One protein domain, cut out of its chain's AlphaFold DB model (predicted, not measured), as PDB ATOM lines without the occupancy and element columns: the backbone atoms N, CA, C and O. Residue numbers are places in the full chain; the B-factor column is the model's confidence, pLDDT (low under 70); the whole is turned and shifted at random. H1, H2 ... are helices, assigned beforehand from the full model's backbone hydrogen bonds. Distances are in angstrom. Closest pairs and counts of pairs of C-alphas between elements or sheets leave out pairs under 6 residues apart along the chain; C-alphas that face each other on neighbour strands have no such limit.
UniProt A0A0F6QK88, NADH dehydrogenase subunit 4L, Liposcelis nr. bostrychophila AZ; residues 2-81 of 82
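What this domain is: This is residues 2 to 81 of the 82 residues of the protein "NADH dehydrogenase subunit 4L" of Liposcelis nr. bostrychophila AZ (UniProt A0A0F6QK88). Three antiparallel helices lie side by side in a flat row, the long H3 at one edge, H2 in the middle and the short H1 at the other edge, with a small helix, H4, near the last residue of H3. The 80 printed residues hold four named helices, H1 to H4 along the chain, and no named strand: all helix. The whole is loose, with a radius of gyration of the C-alphas of 15.2 A and spans of 47 by 26 by 14 A.

How they stand to each other: H3, residues 41 to 69, touches H2, residues 17 to 37, in a hairpin, at a shallow tilt of 2 degrees, opposite ways; their closest C-alphas, Ile 17 and Cys 62, are 6.5 A apart. H2 touches H1, residues 2 to 11, in another hairpin, at a shallow tilt of 18 degrees, opposite ways; the closest C-alphas, Leu 11 and Ile 20, are 6.2 A apart. H1 and H3 are apart. H4, residues 76 to 79, is close to H3 but not clearly touching, the closest C-alphas being Phe 69 and Leu 78, 7.2 A. In H1, H2 and H3 every O i to N i+4 pair is within hydrogen-bond range; H4 is too short for one.

Where its parts are: H3 is 42.2 A long, H2 30.9 A, H1 14.7 A and H4 5.0 A. C-alpha 2 is at (-62.983, 26.003, -8.094), C-alpha 69 at (-41.280, -2.072, -11.946).

The domain as a whole: The C-alphas farthest apart, Lys 39 and Lys 81, are 47.8 A apart. The printed part has no cut, and no link is long. Residues 76 to 81 are under pLDDT 70.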
ATOM      1  N   PHE A   2     -62.433  27.075  -7.241       82.12
ATOM      2  CA  PHE A   2     -62.983  26.003  -8.094       82.12
ATOM      3  C   PHE A   2     -61.927  25.223  -8.908       82.12
ATOM      4  O   PHE A   2     -61.919  24.000  -8.906       82.12
ATOM      5  N   TRP A   3     -60.966  25.918  -9.521       77.25
ATOM      6  CA  TRP A   3     -59.861  25.280 -10.255       77.25
ATOM      7  C   TRP A   3     -58.968  24.383  -9.389       77.25
ATOM      8  O   TRP A   3     -58.547  23.315  -9.822       77.25
ATOM      9  N   LEU A   4     -58.722  24.793  -8.145       82.75
ATOM     10  CA  LEU A   4     -57.912  24.028  -7.197       82.75
ATOM     11  C   LEU A   4     -58.655  22.747  -6.782       82.75
ATOM     12  O   LEU A   4     -58.051  21.683  -6.700       82.75
ATOM     13  N   PHE A   5     -59.983  22.823  -6.637       81.31
ATOM     14  CA  PHE A   5     -60.836  21.653  -6.419       81.31
ATOM     15  C   PHE A   5     -60.776  20.663  -7.592       81.31
ATOM     16  O   PHE A   5     -60.612  19.469  -7.362       81.31
ATOM     17  N   ILE A   6     -60.827  21.140  -8.841       84.50
ATOM     18  CA  ILE A   6     -60.700  20.276 -10.030       84.50
ATOM     19  C   ILE A   6     -59.343  19.562 -10.056       84.50
ATOM     20  O   ILE A   6     -59.287  18.358 -10.308       84.50
ATOM     21  N   LEU A   7     -58.253  20.282  -9.783       84.44
ATOM     22  CA  LEU A   7     -56.904  19.707  -9.775       84.44
ATOM     23  C   LEU A   7     -56.738  18.649  -8.674       84.44
ATOM     24  O   LEU A   7     -56.203  17.571  -8.936       84.44
ATOM     25  N   LEU A   8     -57.255  18.920  -7.473       85.19
ATOM     26  CA  LEU A   8     -57.252  17.962  -6.365       85.19
ATOM     27  C   LEU A   8     -58.124  16.738  -6.662       85.19
ATOM     28  O   LEU A   8     -57.711  15.612  -6.406       85.19
ATOM     29  N   PHE A   9     -59.299  16.929  -7.260       84.69
ATOM     30  CA  PHE A   9     -60.166  15.822  -7.660       84.69
ATOM     31  C   PHE A   9     -59.517  14.964  -8.754       84.69
ATOM     32  O   PHE A   9     -59.584  13.737  -8.714       84.69
ATOM     33  N   SER A  10     -58.813  15.594  -9.697       85.75
ATOM     34  CA  SER A  10     -58.089  14.907 -10.771       85.75
ATOM     35  C   SER A  10     -56.981  13.979 -10.255       85.75
ATOM     36  O   SER A  10     -56.720  12.959 -10.895       85.75
ATOM     37  N   LEU A  11     -56.349  14.280  -9.114       83.56
ATOM     38  CA  LEU A  11     -55.323  13.411  -8.520       83.56
ATOM     39  C   LEU A  11     -55.864  12.018  -8.170       83.56
ATOM     40  O   LEU A  11     -55.149  11.040  -8.364       83.56
ATOM     41  N   MET A  12     -57.123  11.912  -7.738       77.81
ATOM     42  CA  MET A  12     -57.708  10.646  -7.269       77.81
ATOM     43  C   MET A  12     -57.865   9.586  -8.369       77.81
ATOM     44  O   MET A  12     -57.918   8.397  -8.075       77.81
ATOM     45  N   PHE A  13     -57.931   9.997  -9.638       79.19
ATOM     46  CA  PHE A  13     -58.170   9.091 -10.770       79.19
ATOM     47  C   PHE A  13     -56.911   8.792 -11.588       79.19
ATOM     48  O   PHE A  13     -56.940   7.972 -12.508       79.19
ATOM     49  N   LYS A  14     -55.795   9.465 -11.292       82.69
ATOM     50  CA  LYS A  14     -54.549   9.299 -12.039       82.69
ATOM     51  C   LYS A  14     -53.773   8.098 -11.512       82.69
ATOM     52  O   LYS A  14     -53.402   8.044 -10.351       82.69
ATOM     53  N   THR A  15     -53.483   7.157 -12.405       82.00
ATOM     54  CA  THR A  15     -52.726   5.935 -12.088       82.00
ATOM     55  C   THR A  15     -51.265   6.000 -12.520       82.00
ATOM     56  O   THR A  15     -50.465   5.191 -12.069       82.00
ATOM     57  N   ASN A  16     -50.881   6.949 -13.376       85.06
ATOM     58  CA  ASN A  16     -49.486   7.122 -13.783       85.06
ATOM     59  C   ASN A  16     -48.753   8.048 -12.805       85.06
ATOM     60  O   ASN A  16     -49.172   9.185 -12.607       85.06
ATOM     61  N   ILE A  17     -47.602   7.620 -12.287       86.62
ATOM     62  CA  ILE A  17     -46.769   8.422 -11.367       86.62
ATOM     63  C   ILE A  17     -46.395   9.762 -11.996       86.62
ATOM     64  O   ILE A  17     -46.537  10.810 -11.374       86.62
ATOM     65  N   LEU A  18     -46.000   9.750 -13.271       87.06
ATOM     66  CA  LEU A  18     -45.671  10.975 -13.994       87.06
ATOM     67  C   LEU A  18     -46.863  11.941 -14.067       87.06
ATOM     68  O   LEU A  18     -46.694  13.146 -13.905       87.06
ATOM     69  N   SER A  19     -48.080  11.433 -14.293       87.56
ATOM     70  CA  SER A  19     -49.256  12.302 -14.394       87.56
ATOM     71  C   SER A  19     -49.696  12.849 -13.037       87.56
ATOM     72  O   SER A  19     -50.295  13.929 -13.001       87.56
ATOM     73  N   ILE A  20     -49.396  12.133 -11.949       88.81
ATOM     74  CA  ILE A  20     -49.557  12.591 -10.564       88.81
ATOM     75  C   ILE A  20     -48.583  13.739 -10.284       88.81
ATOM     76  O   ILE A  20     -49.035  14.809  -9.884       88.81
ATOM     77  N   ILE A  21     -47.288  13.563 -10.579       90.19
ATOM     78  CA  ILE A  21     -46.257  14.605 -10.395       90.19
ATOM     79  C   ILE A  21     -46.620  15.868 -11.184       90.19
ATOM     80  O   ILE A  21     -46.620  16.968 -10.640       90.19
ATOM     81  N   LEU A  22     -47.039  15.718 -12.443       89.19
ATOM     82  CA  LEU A  22     -47.488  16.853 -13.254       89.19
ATOM     83  C   LEU A  22     -48.726  17.556 -12.673       89.19
ATOM     84  O   LEU A  22     -48.881  18.758 -12.854       89.19
ATOM     85  N   ASN A  23     -49.622  16.845 -11.977       90.19
ATOM     86  CA  ASN A  23     -50.746  17.502 -11.300       90.19
ATOM     87  C   ASN A  23     -50.286  18.319 -10.092       90.19
ATOM     88  O   ASN A  23     -50.842  19.389  -9.857       90.19
ATOM     89  N   PHE A  24     -49.294  17.828  -9.345       89.88
ATOM     90  CA  PHE A  24     -48.697  18.565  -8.231       89.88
ATOM     91  C   PHE A  24     -48.043  19.866  -8.705       89.88
ATOM     92  O   PHE A  24     -48.348  20.926  -8.162       89.88
ATOM     93  N   GLU A  25     -47.284  19.813  -9.800       89.12
ATOM     94  CA  GLU A  25     -46.726  20.997 -10.471       89.12
ATOM     95  C   GLU A  25     -47.807  22.027 -10.829       89.12
ATOM     96  O   GLU A  25     -47.708  23.208 -10.489       89.12
ATOM     97  N   MET A  26     -48.911  21.583 -11.435       89.25
ATOM     98  CA  MET A  26     -50.018  22.479 -11.786       89.25
ATOM     99  C   MET A  26     -50.680  23.121 -10.557       89.25
ATOM    100  O   MET A  26     -51.085  24.285 -10.616       89.25
ATOM    101  N   ILE A  27     -50.780  22.399  -9.437       91.00
ATOM    102  CA  ILE A  27     -51.290  22.947  -8.172       91.00
ATOM    103  C   ILE A  27     -50.327  24.008  -7.629       91.00
ATOM    104  O   ILE A  27     -50.764  25.099  -7.256       91.00
ATOM    105  N   MET A  28     -49.025  23.727  -7.623       90.50
ATOM    106  CA  MET A  28     -48.012  24.647  -7.108       90.50
ATOM    107  C   MET A  28     -47.888  25.914  -7.961       90.50
ATOM    108  O   MET A  28     -47.814  27.015  -7.413       90.50
ATOM    109  N   LEU A  29     -47.981  25.799  -9.287       89.88
ATOM    110  CA  LEU A  29     -48.047  26.946 -10.198       89.88
ATOM    111  C   LEU A  29     -49.305  27.793  -9.971       89.88
ATOM    112  O   LEU A  29     -49.241  29.023 -10.006       89.88
ATOM    113  N   PHE A  30     -50.446  27.164  -9.685       90.50
ATOM    114  CA  PHE A  30     -51.664  27.899  -9.345       90.50
ATOM    115  C   PHE A  30     -51.504  28.684  -8.031       90.50
ATOM    116  O   PHE A  30     -51.936  29.835  -7.930       90.50
ATOM    117  N   ILE A  31     -50.846  28.098  -7.026       88.88
ATOM    118  CA  ILE A  31     -50.510  28.789  -5.771       88.88
ATOM    119  C   ILE A  31     -49.544  29.949  -6.044       88.88
ATOM    120  O   ILE A  31     -49.776  31.058  -5.558       88.88
ATOM    121  N   PHE A  32     -48.514  29.731  -6.863       89.50
ATOM    122  CA  PHE A  32     -47.563  30.765  -7.271       89.50
ATOM    123  C   PHE A  32     -48.264  31.955  -7.940       89.50
ATOM    124  O   PHE A  32     -48.017  33.103  -7.573       89.50
ATOM    125  N   PHE A  33     -49.204  31.697  -8.851       89.62
ATOM    126  CA  PHE A  33     -49.989  32.745  -9.500       89.62
ATOM    127  C   PHE A  33     -50.825  33.561  -8.498       89.62
ATOM    128  O   PHE A  33     -50.864  34.789  -8.571       89.62
ATOM    129  N   ASN A  34     -51.440  32.912  -7.504       87.50
ATOM    130  CA  ASN A  34     -52.183  33.627  -6.460       87.50
ATOM    131  C   ASN A  34     -51.266  34.483  -5.571       87.50
ATOM    132  O   ASN A  34     -51.621  35.606  -5.216       87.50
ATOM    133  N   LEU A  35     -50.072  33.987  -5.237       87.75
ATOM    134  CA  LEU A  35     -49.072  34.756  -4.491       87.75
ATOM    135  C   LEU A  35     -48.544  35.945  -5.300       87.75
ATOM    136  O   LEU A  35     -48.292  37.011  -4.736       87.75
ATOM    137  N   TYR A  36     -48.448  35.796  -6.623       87.62
ATOM    138  CA  TYR A  36     -48.079  36.885  -7.521       87.62
ATOM    139  C   TYR A  36     -49.096  38.028  -7.463       87.62
ATOM    140  O   TYR A  36     -48.712  39.189  -7.312       87.62
ATOM    141  N   ILE A  37     -50.391  37.700  -7.468       88.88
ATOM    142  CA  ILE A  37     -51.475  38.681  -7.295       88.88
ATOM    143  C   ILE A  37     -51.364  39.398  -5.940       88.88
ATOM    144  O   ILE A  37     -51.563  40.610  -5.867       88.88
ATOM    145  N   MET A  38     -50.986  38.679  -4.879       85.94
ATOM    146  CA  MET A  38     -50.797  39.228  -3.527       85.94
ATOM    147  C   MET A  38     -49.520  40.081  -3.370       85.94
ATOM    148  O   MET A  38     -49.289  40.641  -2.300       85.94
ATOM    149  N   LYS A  39     -48.692  40.217  -4.420       84.19
ATOM    150  CA  LYS A  39     -47.460  41.036  -4.474       84.19
ATOM    151  C   LYS A  39     -46.401  40.697  -3.410       84.19
ATOM    152  O   LYS A  39     -45.529  41.520  -3.117       84.19
ATOM    153  N   SER A  40     -46.411  39.487  -2.853       83.00
ATOM    154  CA  SER A  40     -45.455  39.068  -1.823       83.00
ATOM    155  C   SER A  40     -44.126  38.589  -2.433       83.00
ATOM    156  O   SER A  40     -43.890  37.407  -2.670       83.00
ATOM    157  N   LYS A  41     -43.207  39.531  -2.688       81.06
ATOM    158  CA  LYS A  41     -41.944  39.276  -3.415       81.06
ATOM    159  C   LYS A  41     -41.061  38.175  -2.809       81.06
ATOM    160  O   LYS A  41     -40.535  37.350  -3.547       81.06
ATOM    161  N   ILE A  42     -40.901  38.152  -1.484       86.88
ATOM    162  CA  ILE A  42     -40.055  37.157  -0.797       86.88
ATOM    163  C   ILE A  42     -40.667  35.757  -0.909       86.88
ATOM    164  O   ILE A  42     -39.977  34.795  -1.232       86.88
ATOM    165  N   LEU A  43     -41.981  35.657  -0.704       86.00
ATOM    166  CA  LEU A  43     -42.726  34.404  -0.817       86.00
ATOM    167  C   LEU A  43     -42.657  33.826  -2.234       86.00
ATOM    168  O   LEU A  43     -42.460  32.625  -2.378       86.00
ATOM    169  N   LEU A  44     -42.733  34.663  -3.274       89.56
ATOM    170  CA  LEU A  44     -42.568  34.218  -4.664       89.56
ATOM    171  C   LEU A  44     -41.207  33.561  -4.911       89.56
ATOM    172  O   LEU A  44     -41.151  32.485  -5.501       89.56
ATOM    173  N   PHE A  45     -40.121  34.178  -4.439       88.44
ATOM    174  CA  PHE A  45     -38.774  33.624  -4.607       88.44
ATOM    175  C   PHE A  45     -38.612  32.279  -3.895       88.44
ATOM    176  O   PHE A  45     -38.100  31.327  -4.485       88.44
ATOM    177  N   MET A  46     -39.104  32.179  -2.657       90.62
ATOM    178  CA  MET A  46     -39.066  30.928  -1.894       90.62
ATOM    179  C   MET A  46     -39.896  29.830  -2.570       90.62
ATOM    180  O   MET A  46     -39.469  28.680  -2.613       90.62
ATOM    181  N   MET A  47     -41.046  30.181  -3.154       91.44
ATOM    182  CA  MET A  47     -41.895  29.224  -3.865       91.44
ATOM    183  C   MET A  47     -41.246  28.676  -5.131       91.44
ATOM    184  O   MET A  47     -41.379  27.486  -5.386       91.44
ATOM    185  N   ILE A  48     -40.518  29.491  -5.902       91.44
ATOM    186  CA  ILE A  48     -39.799  29.003  -7.092       91.44
ATOM    187  C   ILE A  48     -38.782  27.932  -6.696       91.44
ATOM    188  O   ILE A  48     -38.723  26.878  -7.325       91.44
ATOM    189  N   PHE A  49     -38.010  28.180  -5.634       93.19
ATOM    190  CA  PHE A  49     -37.046  27.197  -5.142       93.19
ATOM    191  C   PHE A  49     -37.737  25.892  -4.729       93.19
ATOM    192  O   PHE A  49     -37.289  24.809  -5.099       93.19
ATOM    193  N   LEU A  50     -38.862  26.004  -4.019       92.75
ATOM    194  CA  LEU A  50     -39.657  24.863  -3.577       92.75
ATOM    195  C   LEU A  50     -40.183  24.038  -4.758       92.75
ATOM    196  O   LEU A  50     -39.946  22.833  -4.783       92.75
ATOM    197  N   ILE A  51     -40.792  24.692  -5.754       93.44
ATOM    198  CA  ILE A  51     -41.313  24.060  -6.979       93.44
ATOM    199  C   ILE A  51     -40.211  23.254  -7.669       93.44
ATOM    200  O   ILE A  51     -40.358  22.056  -7.890       93.44
ATOM    201  N   VAL A  52     -39.063  23.884  -7.935       93.00
ATOM    202  CA  VAL A  52     -37.954  23.218  -8.631       93.00
ATOM    203  C   VAL A  52     -37.401  22.053  -7.807       93.00
ATOM    204  O   VAL A  52     -37.141  20.981  -8.352       93.00
ATOM    205  N   SER A  53     -37.222  22.236  -6.497       93.81
ATOM    206  CA  SER A  53     -36.668  21.190  -5.631       93.81
ATOM    207  C   SER A  53     -37.573  19.957  -5.545       93.81
ATOM    208  O   SER A  53     -37.089  18.830  -5.654       93.81
ATOM    209  N   GLU A  54     -38.884  20.158  -5.419       91.00
ATOM    210  CA  GLU A  54     -39.870  19.083  -5.377       91.00
ATOM    211  C   GLU A  54     -39.921  18.334  -6.713       91.00
ATOM    212  O   GLU A  54     -39.862  17.105  -6.723       91.00
ATOM    213  N   ALA A  55     -39.925  19.059  -7.837       89.38
ATOM    214  CA  ALA A  55     -39.936  18.480  -9.178       89.38
ATOM    215  C   ALA A  55     -38.756  17.529  -9.405       89.38
ATOM    216  O   ALA A  55     -38.924  16.412  -9.903       89.38
ATOM    217  N   VAL A  56     -37.553  17.944  -8.993       94.12
ATOM    218  CA  VAL A  56     -36.341  17.122  -9.103       94.12
ATOM    219  C   VAL A  56     -36.473  15.854  -8.260       94.12
ATOM    220  O   VAL A  56     -36.211  14.759  -8.759       94.12
ATOM    221  N   ILE A  57     -36.924  15.968  -7.008       93.44
ATOM    222  CA  ILE A  57     -37.115  14.812  -6.116       93.44
ATOM    223  C   ILE A  57     -38.175  13.856  -6.685       93.44
ATOM    224  O   ILE A  57     -37.951  12.642  -6.735       93.44
ATOM    225  N   GLY A  58     -39.298  14.392  -7.166       92.56
ATOM    226  CA  GLY A  58     -40.381  13.627  -7.778       92.56
ATOM    227  C   GLY A  58     -39.927  12.869  -9.026       92.56
ATOM    228  O   GLY A  58     -40.231  11.684  -9.177       92.56
ATOM    229  N   LEU A  59     -39.137  13.503  -9.895       89.31
ATOM    230  CA  LEU A  59     -38.581  12.862 -11.088       89.31
ATOM    231  C   LEU A  59     -37.580  11.754 -10.743       89.31
ATOM    232  O   LEU A  59     -37.643  10.680 -11.342       89.31
ATOM    233  N   VAL A  60     -36.705  11.964  -9.755       92.94
ATOM    234  CA  VAL A  60     -35.777  10.921  -9.284       92.94
ATOM    235  C   VAL A  60     -36.547   9.716  -8.743       92.94
ATOM    236  O   VAL A  60     -36.206   8.573  -9.057       92.94
ATOM    237  N   PHE A  61     -37.611   9.948  -7.971       88.56
ATOM    238  CA  PHE A  61     -38.486   8.878  -7.494       88.56
ATOM    239  C   PHE A  61     -39.175   8.146  -8.654       88.56
ATOM    240  O   PHE A  61     -39.177   6.916  -8.695       88.56
ATOM    241  N   CYS A  62     -39.683   8.888  -9.641       89.12
ATOM    242  CA  CYS A  62     -40.316   8.342 -10.841       89.12
ATOM    243  C   CYS A  62     -39.361   7.438 -11.639       89.12
ATOM    244  O   CYS A  62     -39.738   6.332 -12.025       89.12
ATOM    245  N   MET A  63     -38.106   7.859 -11.827       86.38
ATOM    246  CA  MET A  63     -37.084   7.055 -12.507       86.38
ATOM    247  C   MET A  63     -36.758   5.772 -11.741       86.38
ATOM    248  O   MET A  63     -36.716   4.698 -12.340       86.38
ATOM    249  N   LYS A  64     -36.567   5.862 -10.418       87.31
ATOM    250  CA  LYS A  64     -36.323   4.680  -9.576       87.31
ATOM    251  C   LYS A  64     -37.482   3.693  -9.651       87.31
ATOM    252  O   LYS A  64     -37.252   2.497  -9.802       87.31
ATOM    253  N   TRP A  65     -38.717   4.186  -9.606       85.19
ATOM    254  CA  TRP A  65     -39.900   3.344  -9.744       85.19
ATOM    255  C   TRP A  65     -39.961   2.660 -11.111       85.19
ATOM    256  O   TRP A  65     -40.151   1.447 -11.189       85.19
ATOM    257  N   ALA A  66     -39.755   3.424 -12.187       85.19
ATOM    258  CA  ALA A  66     -39.749   2.896 -13.546       85.19
ATOM    259  C   ALA A  66     -38.684   1.809 -13.730       85.19
ATOM    260  O   ALA A  66     -38.941   0.824 -14.409       85.19
ATOM    261  N   PHE A  67     -37.521   1.958 -13.090       85.88
ATOM    262  CA  PHE A  67     -36.451   0.965 -13.136       85.88
ATOM    263  C   PHE A  67     -36.820  -0.340 -12.418       85.88
ATOM    264  O   PHE A  67     -36.571  -1.420 -12.945       85.88
ATOM    265  N   ILE A  68     -37.447  -0.257 -11.240       84.31
ATOM    266  CA  ILE A  68     -37.818  -1.436 -10.437       84.31
ATOM    267  C   ILE A  68     -38.981  -2.205 -11.077       84.31
ATOM    268  O   ILE A  68     -38.965  -3.431 -11.153       84.31
ATOM    269  N   PHE A  69     -40.003  -1.485 -11.535       80.62
ATOM    270  CA  PHE A  69     -41.280  -2.072 -11.946       80.62
ATOM    271  C   PHE A  69     -41.492  -2.129 -13.457       80.62
ATOM    272  O   PHE A  69     -42.552  -2.574 -13.904       80.62
ATOM    273  N   ASN A  70     -40.526  -1.633 -14.237       82.50
ATOM    274  CA  ASN A  70     -40.586  -1.478 -15.693       82.50
ATOM    275  C   ASN A  70     -41.902  -0.839 -16.186       82.50
ATOM    276  O   ASN A  70     -42.408  -1.132 -17.270       82.50
ATOM    277  N   SER A  71     -42.523  -0.017 -15.338       81.19
ATOM    278  CA  SER A  71     -43.822   0.593 -15.586       81.19
ATOM    279  C   SER A  71     -43.998   1.841 -14.729       81.19
ATOM    280  O   SER A  71     -43.522   1.925 -13.602       81.19
ATOM    281  N   LEU A  72     -44.696   2.829 -15.289       80.94
ATOM    282  CA  LEU A  72     -45.040   4.086 -14.613       80.94
ATOM    283  C   LEU A  72     -46.445   4.062 -13.996       80.94
ATOM    284  O   LEU A  72     -46.870   5.049 -13.394       80.94
ATOM    285  N   LYS A  73     -47.177   2.959 -14.187       83.06
ATOM    286  CA  LYS A  73     -48.525   2.752 -13.662       83.06
ATOM    287  C   LYS A  73     -48.437   2.228 -12.237       83.06
ATOM    288  O   LYS A  73     -47.763   1.237 -11.982       83.06
ATOM    289  N   ILE A  74     -49.175   2.852 -11.336       78.31
ATOM    290  CA  ILE A  74     -49.455   2.328 -10.008       78.31
ATOM    291  C   ILE A  74     -50.647   1.386 -10.162       78.31
ATOM    292  O   ILE A  74     -51.768   1.819 -10.431       78.31
ATOM    293  N   SER A  75     -50.405   0.086 -10.026       72.44
ATOM    294  CA  SER A  75     -51.459  -0.916  -9.876       72.44
ATOM    295  C   SER A  75     -51.319  -1.607  -8.525       72.44
ATOM    296  O   SER A  75     -50.210  -1.797  -8.027       72.44
ATOM    297  N   LEU A  76     -52.444  -2.038  -7.949       61.84
ATOM    298  CA  LEU A  76     -52.461  -2.833  -6.712       61.84
ATOM    299  C   LEU A  76     -51.546  -4.071  -6.793       61.84
ATOM    300  O   LEU A  76     -50.930  -4.444  -5.802       61.84
ATOM    301  N   SER A  77     -51.403  -4.661  -7.985       61.22
ATOM    302  CA  SER A  77     -50.531  -5.816  -8.241       61.22
ATOM    303  C   SER A  77     -49.027  -5.519  -8.185       61.22
ATOM    304  O   SER A  77     -48.229  -6.434  -8.001       61.22
ATOM    305  N   LEU A  78     -48.627  -4.260  -8.383       60.34
ATOM    306  CA  LEU A  78     -47.242  -3.813  -8.220       60.34
ATOM    307  C   LEU A  78     -46.968  -3.451  -6.760       60.34
ATOM    308  O   LEU A  78     -45.883  -3.727  -6.261       60.34
ATOM    309  N   LEU A  79     -47.973  -2.909  -6.065       59.44
ATOM    310  CA  LEU A  79     -47.882  -2.564  -4.649       59.44
ATOM    311  C   LEU A  79     -47.641  -3.790  -3.759       59.44
ATOM    312  O   LEU A  79     -46.929  -3.690  -2.776       59.44
ATOM    313  N   SER A  80     -48.190  -4.955  -4.120       59.66
ATOM    314  CA  SER A  80     -47.976  -6.204  -3.377       59.66
ATOM    315  C   SER A  80     -46.579  -6.815  -3.552       59.66
ATOM    316  O   SER A  80     -46.302  -7.856  -2.964       59.66
ATOM    317  N   LYS A  81     -45.740  -6.254  -4.435       56.84
ATOM    318  CA  LYS A  81     -44.347  -6.683  -4.655       56.84
ATOM    319  C   LYS A  81     -43.328  -5.788  -3.931       56.84
ATOM    320  O   LYS A  81     -42.137  -6.077  -4.019       56.84
TER     321      LYS A  81